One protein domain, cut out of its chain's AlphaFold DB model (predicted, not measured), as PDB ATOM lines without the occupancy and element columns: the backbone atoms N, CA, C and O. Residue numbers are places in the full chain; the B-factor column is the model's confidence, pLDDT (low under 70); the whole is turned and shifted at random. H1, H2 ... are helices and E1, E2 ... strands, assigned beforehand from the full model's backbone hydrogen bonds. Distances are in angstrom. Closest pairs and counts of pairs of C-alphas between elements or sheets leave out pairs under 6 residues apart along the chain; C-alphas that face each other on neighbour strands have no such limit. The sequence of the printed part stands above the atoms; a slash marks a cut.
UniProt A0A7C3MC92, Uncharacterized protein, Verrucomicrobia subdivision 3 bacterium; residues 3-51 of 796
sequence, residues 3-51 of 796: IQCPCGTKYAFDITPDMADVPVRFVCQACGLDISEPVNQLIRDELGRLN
ATOM      1  N   ILE A   3     100.178 116.063 111.152       93.56
ATOM      2  CA  ILE A   3     100.973 115.356 110.139       93.56
ATOM      3  C   ILE A   3     100.058 114.738 109.084       93.56
ATOM      4  O   ILE A   3      98.904 114.401 109.360       93.56
ATOM      5  N   GLN A   4     100.566 114.569 107.869       93.50
ATOM      6  CA  GLN A   4      99.861 113.878 106.796       93.50
ATOM      7  C   GLN A   4     100.725 112.724 106.298       93.50
ATOM      8  O   GLN A   4     101.865 112.924 105.886       93.50
ATOM      9  N   CYS A   5     100.179 111.512 106.352       93.31
ATOM     10  CA  CYS A   5     100.822 110.332 105.793       93.31
ATOM     11  C   CYS A   5     100.837 110.433 104.253       93.31
ATOM     12  O   CYS A   5      99.877 110.960 103.683       93.31
ATOM     13  N   PRO A   6     101.837 109.864 103.551       90.19
ATOM     14  CA  PRO A   6     101.866 109.836 102.084       90.19
ATOM     15  C   PRO A   6     100.615 109.246 101.408       90.19
ATOM     16  O   PRO A   6     100.320 109.590 100.270       90.19
ATOM     17  N   CYS A   7      99.835 108.408 102.103       86.31
ATOM     18  CA  CYS A   7      98.559 107.878 101.607       86.31
ATOM     19  C   CYS A   7      97.395 108.889 101.651       86.31
ATOM     20  O   CYS A   7      96.278 108.549 101.278       86.31
ATOM     21  N   GLY A   8      97.622 110.109 102.148       88.19
ATOM     22  CA  GLY A   8      96.617 111.169 102.250       88.19
ATOM     23  C   GLY A   8      95.938 111.293 103.618       88.19
ATOM     24  O   GLY A   8      95.327 112.328 103.889       88.19
ATOM     25  N   THR A   9      96.079 110.300 104.502       90.44
ATOM     26  CA  THR A   9      95.470 110.306 105.842       90.44
ATOM     27  C   THR A   9      96.135 111.339 106.750       90.44
ATOM     28  O   THR A   9      97.363 111.400 106.844       90.44
ATOM     29  N   LYS A  10      95.325 112.158 107.425       93.75
ATOM     30  CA  LYS A  10      95.783 113.231 108.318       93.75
ATOM     31  C   LYS A  10      95.659 112.802 109.775       93.75
ATOM     32  O   LYS A  10      94.635 112.251 110.163       93.75
ATOM     33  N   TYR A  11      96.672 113.115 110.572       92.19
ATOM     34  CA  TYR A  11      96.718 112.840 112.004       92.19
ATOM     35  C   TYR A  11      97.025 114.119 112.782       92.19
ATOM     36  O   TYR A  11      97.737 115.005 112.300       92.19
ATOM     37  N   ALA A  12      96.490 114.209 113.995       91.62
ATOM     38  CA  ALA A  12      96.820 115.247 114.961       91.62
ATOM     39  C   ALA A  12      97.099 114.576 116.305       91.62
ATOM     40  O   ALA A  12      96.334 113.710 116.721       91.62
ATOM     41  N   PHE A  13      98.191 114.955 116.955       86.50
ATOM     42  CA  PHE A  13      98.506 114.505 118.309       86.50
ATOM     43  C   PHE A  13      99.292 115.581 119.056       86.50
ATOM     44  O   PHE A  13      99.942 116.443 118.443       86.50
ATOM     45  N   ASP A  14      99.188 115.540 120.378       88.50
ATOM     46  CA  ASP A  14      99.848 116.474 121.279       88.50
ATOM     47  C   ASP A  14     101.326 116.113 121.429       88.50
ATOM     48  O   ASP A  14     101.691 114.939 121.449       88.50
ATOM     49  N   ILE A  15     102.178 117.138 121.479       89.19
ATOM     50  CA  ILE A  15     103.613 116.968 121.714       89.19
ATOM     51  C   ILE A  15     103.877 117.293 123.180       89.19
ATOM     52  O   ILE A  15     103.547 118.389 123.633       89.19
ATOM     53  N   THR A  16     104.504 116.368 123.903       86.62
ATOM     54  CA  THR A  16     105.025 116.595 125.255       86.62
ATOM     55  C   THR A  16     106.549 116.765 125.220       86.62
ATOM     56  O   THR A  16     107.195 116.176 124.351       86.62
ATOM     57  N   PRO A  17     107.156 117.519 126.157       83.44
ATOM     58  CA  PRO A  17     108.610 117.719 126.208       83.44
ATOM     59  C   PRO A  17     109.422 116.411 126.214       83.44
ATOM     60  O   PRO A  17     110.431 116.322 125.522       83.44
ATOM     61  N   ASP A  18     108.926 115.369 126.888       86.25
ATOM     62  CA  ASP A  18     109.579 114.051 126.974       86.25
ATOM     63  C   ASP A  18     109.763 113.355 125.607       86.25
ATOM     64  O   ASP A  18     110.627 112.492 125.453       86.25
ATOM     65  N   MET A  19     108.979 113.735 124.586       86.56
ATOM     66  CA  MET A  19     109.078 113.174 123.228       86.56
ATOM     67  C   MET A  19     110.317 113.678 122.465       86.56
ATOM     68  O   MET A  19     110.605 113.161 121.387       86.56
ATOM     69  N   ALA A  20     111.054 114.666 122.993       82.12
ATOM     70  CA  ALA A  20     112.359 115.062 122.454       82.12
ATOM     71  C   ALA A  20     113.438 113.999 122.713       82.12
ATOM     72  O   ALA A  20     114.287 113.767 121.849       82.12
ATOM     73  N   ASP A  21     113.377 113.346 123.876       81.06
ATOM     74  CA  ASP A  21     114.394 112.400 124.343       81.06
ATOM     75  C   ASP A  21     114.000 110.939 124.082       81.06
ATOM     76  O   ASP A  21     114.864 110.065 123.971       81.06
ATOM     77  N   VAL A  22     112.697 110.660 123.947       88.94
ATOM     78  CA  VAL A  22     112.164 109.317 123.689       88.94
ATOM     79  C   VAL A  22     111.503 109.261 122.304       88.94
ATOM     80  O   VAL A  22     110.424 109.830 122.124       88.94
ATOM     81  N   PRO A  23     112.098 108.558 121.317       86.38
ATOM     82  CA  PRO A  23     111.552 108.488 119.967       86.38
ATOM     83  C   PRO A  23     110.209 107.756 119.942       86.38
ATOM     84  O   PRO A  23     110.038 106.672 120.504       86.38
ATOM     85  N   VAL A  24     109.253 108.347 119.234       91.69
ATOM     86  CA  VAL A  24     107.887 107.853 119.107       91.69
ATOM     87  C   VAL A  24     107.801 106.935 117.901       91.69
ATOM     88  O   VAL A  24     108.266 107.271 116.810       91.69
ATOM     89  N   ARG A  25     107.175 105.770 118.080       94.81
ATOM     90  CA  ARG A  25     106.851 104.883 116.966       94.81
ATOM     91  C   ARG A  25     105.481 105.240 116.402       94.81
ATOM     92  O   ARG A  25     104.479 105.126 117.105       94.81
ATOM     93  N   PHE A  26     105.430 105.628 115.134       94.81
ATOM     94  CA  PHE A  26     104.204 105.980 114.432       94.81
ATOM     95  C   PHE A  26     104.019 105.127 113.173       94.81
ATOM     96  O   PHE A  26     104.754 105.259 112.196       94.81
ATOM     97  N   VAL A  27     102.970 104.302 113.173       95.12
ATOM     98  CA  VAL A  27     102.538 103.509 112.015       95.12
ATOM     99  C   VAL A  27     101.158 103.991 111.581       95.12
ATOM    100  O   VAL A  27     100.225 104.030 112.384       95.12
ATOM    101  N   CYS A  28     101.018 104.367 110.311       92.44
ATOM    102  CA  CYS A  28      99.744 104.803 109.750       92.44
ATOM    103  C   CYS A  28      98.718 103.665 109.811       92.44
ATOM    104  O   CYS A  28      98.899 102.631 109.173       92.44
ATOM    105  N   GLN A  29      97.604 103.864 110.515       92.19
ATOM    106  CA  GLN A  29      96.550 102.848 110.618       92.19
ATOM    107  C   GLN A  29      95.817 102.586 109.292       92.19
ATOM    108  O   GLN A  29      95.209 101.535 109.136       92.19
ATOM    109  N   ALA A  30      95.877 103.518 108.335       86.69
ATOM    110  CA  ALA A  30      95.190 103.366 107.052       86.69
ATOM    111  C   ALA A  30      95.978 102.521 106.037       86.69
ATOM    112  O   ALA A  30      95.375 101.785 105.264       86.69
ATOM    113  N   CYS A  31      97.310 102.630 106.010       89.62
ATOM    114  CA  CYS A  31      98.145 101.942 105.015       89.62
ATOM    115  C   CYS A  31      99.269 101.079 105.605       89.62
ATOM    116  O   CYS A  31     100.011 100.460 104.849       89.62
ATOM    117  N   GLY A  32      99.432 101.050 106.929       90.75
ATOM    118  CA  GLY A  32     100.478 100.283 107.612       90.75
ATOM    119  C   GLY A  32     101.898 100.837 107.451       90.75
ATOM    120  O   GLY A  32     102.844 100.204 107.912       90.75
ATOM    121  N   LEU A  33     102.074 101.998 106.809       91.75
ATOM    122  CA  LEU A  33     103.391 102.605 106.604       91.75
ATOM    123  C   LEU A  33     103.943 103.166 107.922       91.75
ATOM    124  O   LEU A  33     103.284 103.973 108.582       91.75
ATOM    125  N   ASP A  34     105.161 102.760 108.280       94.69
ATOM    126  CA  ASP A  34     105.904 103.325 109.405       94.69
ATOM    127  C   ASP A  34     106.500 104.682 108.992       94.69
ATOM    128  O   ASP A  34     107.313 104.766 108.072       94.69
ATOM    129  N   ILE A  35     106.054 105.751 109.652       94.75
ATOM    130  CA  ILE A  35     106.544 107.121 109.451       94.75
ATOM    131  C   ILE A  35     107.134 107.684 110.754       94.75
ATOM    132  O   ILE A  35     107.138 108.894 110.961       94.75
ATOM    133  N   SER A  36     107.649 106.819 111.633       94.75
ATOM    134  CA  SER A  36     108.246 107.212 112.917       94.75
ATOM    135  C   SER A  36     109.380 108.227 112.753       94.75
ATOM    136  O   SER A  36     109.415 109.225 113.462       94.75
ATOM    137  N   GLU A  37     110.284 108.009 111.794       93.12
ATOM    138  CA  GLU A  37     111.449 108.877 111.577       93.12
ATOM    139  C   GLU A  37     111.070 110.325 111.205       93.12
ATOM    140  O   GLU A  37     111.460 111.242 111.932       93.12
ATOM    141  N   PRO A  38     110.254 110.579 110.157       93.25
ATOM    142  CA  PRO A  38     109.839 111.944 109.829       93.25
ATOM    143  C   PRO A  38     108.981 112.578 110.930       93.25
ATOM    144  O   PRO A  38     109.038 113.789 111.132       93.25
ATOM    145  N   VAL A  39     108.220 111.780 111.684       94.56
ATOM    146  CA  VAL A  39     107.462 112.270 112.842       94.56
ATOM    147  C   VAL A  39     108.389 112.724 113.969       94.56
ATOM    148  O   VAL A  39     108.212 113.824 114.485       94.56
ATOM    149  N   ASN A  40     109.409 111.940 114.312       94.06
ATOM    150  CA  ASN A  40     110.391 112.305 115.334       94.06
ATOM    151  C   ASN A  40     111.272 113.484 114.904       94.06
ATOM    152  O   ASN A  40     111.764 114.234 115.745       94.06
ATOM    153  N   GLN A  41     111.479 113.681 113.601       92.19
ATOM    154  CA  GLN A  41     112.142 114.876 113.084       92.19
ATOM    155  C   GLN A  41     111.264 116.124 113.259       92.19
ATOM    156  O   GLN A  41     111.728 117.119 113.806       92.19
ATOM    157  N   LEU A  42     109.973 116.038 112.925       93.12
ATOM    158  CA  LEU A  42     109.017 117.130 113.136       93.12
ATOM    159  C   LEU A  42     108.815 117.477 114.622       93.12
ATOM    160  O   LEU A  42     108.689 118.651 114.958       93.12
ATOM    161  N   ILE A  43     108.811 116.481 115.516       92.31
ATOM    162  CA  ILE A  43     108.745 116.704 116.971       92.31
ATOM    163  C   ILE A  43     109.959 117.507 117.446       92.31
ATOM    164  O   ILE A  43     109.799 118.475 118.191       92.31
ATOM    165  N   ARG A  44     111.164 117.140 116.990       90.50
ATOM    166  CA  ARG A  44     112.402 117.862 117.316       90.50
ATOM    167  C   ARG A  44     112.399 119.283 116.756       90.50
ATOM    168  O   ARG A  44     112.796 120.201 117.469       90.50
ATOM    169  N   ASP A  45     111.902 119.479 115.538       88.94
ATOM    170  CA  ASP A  45     111.801 120.804 114.921       88.94
ATOM    171  C   ASP A  45     110.796 121.708 115.654       88.94
ATOM    172  O   ASP A  45     111.084 122.881 115.893       88.94
ATOM    173  N   GLU A  46     109.635 121.182 116.057       84.75
ATOM    174  CA  GLU A  46     108.630 121.960 116.794       84.75
ATOM    175  C   GLU A  46     109.066 122.279 118.228       84.75
ATOM    176  O   GLU A  46     108.932 123.418 118.672       84.75
ATOM    177  N   LEU A  47     109.663 121.325 118.947       87.38
ATOM    178  CA  LEU A  47     110.210 121.590 120.283       87.38
ATOM    179  C   LEU A  47     111.436 122.518 120.223       87.38
ATOM    180  O   LEU A  47     111.596 123.388 121.077       87.38
ATOM    181  N   GLY A  48     112.258 122.408 119.175       75.56
ATOM    182  CA  GLY A  48     113.362 123.331 118.910       75.56
ATOM    183  C   GLY A  48     112.894 124.763 118.626       75.56
ATOM    184  O   GLY A  48     113.511 125.716 119.107       75.56
ATOM    185  N   ARG A  49     111.772 124.931 117.910       66.69
ATOM    186  CA  ARG A  49     111.128 126.236 117.661       66.69
ATOM    187  C   ARG A  49     110.500 126.841 118.910       66.69
ATOM    188  O   ARG A  49     110.588 128.050 119.103       66.69
ATOM    189  N   LEU A  50     109.915 126.015 119.773       58.88
ATOM    190  CA  LEU A  50     109.377 126.460 121.062       58.88
ATOM    191  C   LEU A  50     110.484 126.958 122.008       58.88
ATOM    192  O   LEU A  50     110.245 127.885 122.774       58.88
ATOM    193  N   ASN A  51     111.706 126.428 121.884       54.44
ATOM    194  CA  ASN A  51     112.875 126.868 122.656       54.44
ATOM    195  C   ASN A  51     113.628 128.071 122.057       54.44
ATOM    196  O   ASN A  51     114.462 128.658 122.739       54.44
TER     197      ASN A  51
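AT A GLANCE: This is residues 3 to 51 of the 796 residues of an uncharacterized protein of Verrucomicrobia subdivision 3 bacterium (UniProt A0A7C3MC92). What is the main picture? One long helix, H2, runs out to one end of an only just elongated domain; loops at residues 5 to 8 and 28 to 32 make the other end. Short H1 packs on H2, and residues 3 to 4 pair antiparallel with residues 10 to 11 of E1. What is printed? The 49 residues hold E1, H1 and H2 in chain order, mostly helix, with under half in named elements. How compact? Only just compact, close to loose: radius of gyration of the C-alphas 11.1 A, spans 33 by 17 by 15 A.

HOW THE PARTS SIT: What touches H2, residues 36 to 51? H1, residues 17 to 20, touches its residues 40 to 47 alone; the closest C-alphas, Ala 20 and Arg 44, are 5.9 A apart. Where is E1, residues 10 to 12? It is apart from both helices and pairs with no named strand. Are the backbones in range? Every O i to N i+4 pair of H2 is within hydrogen-bond range; H1 is too short for one.

IN THESE COORDINATES: How long is H2? It spans 22.4 A, from C-alpha 36 at (108.246, 107.212, 112.917) to C-alpha 51 at (112.875, 126.868, 122.656). And the others? E1 spans 7.0 A and H1 5.9 A.

THE WHOLE: Which link is long? H1 to H2, 15 residues; E1 to H1 is tight. Any cut or low confidence? The printed part has no cut; residues 49 to 51 are under 70.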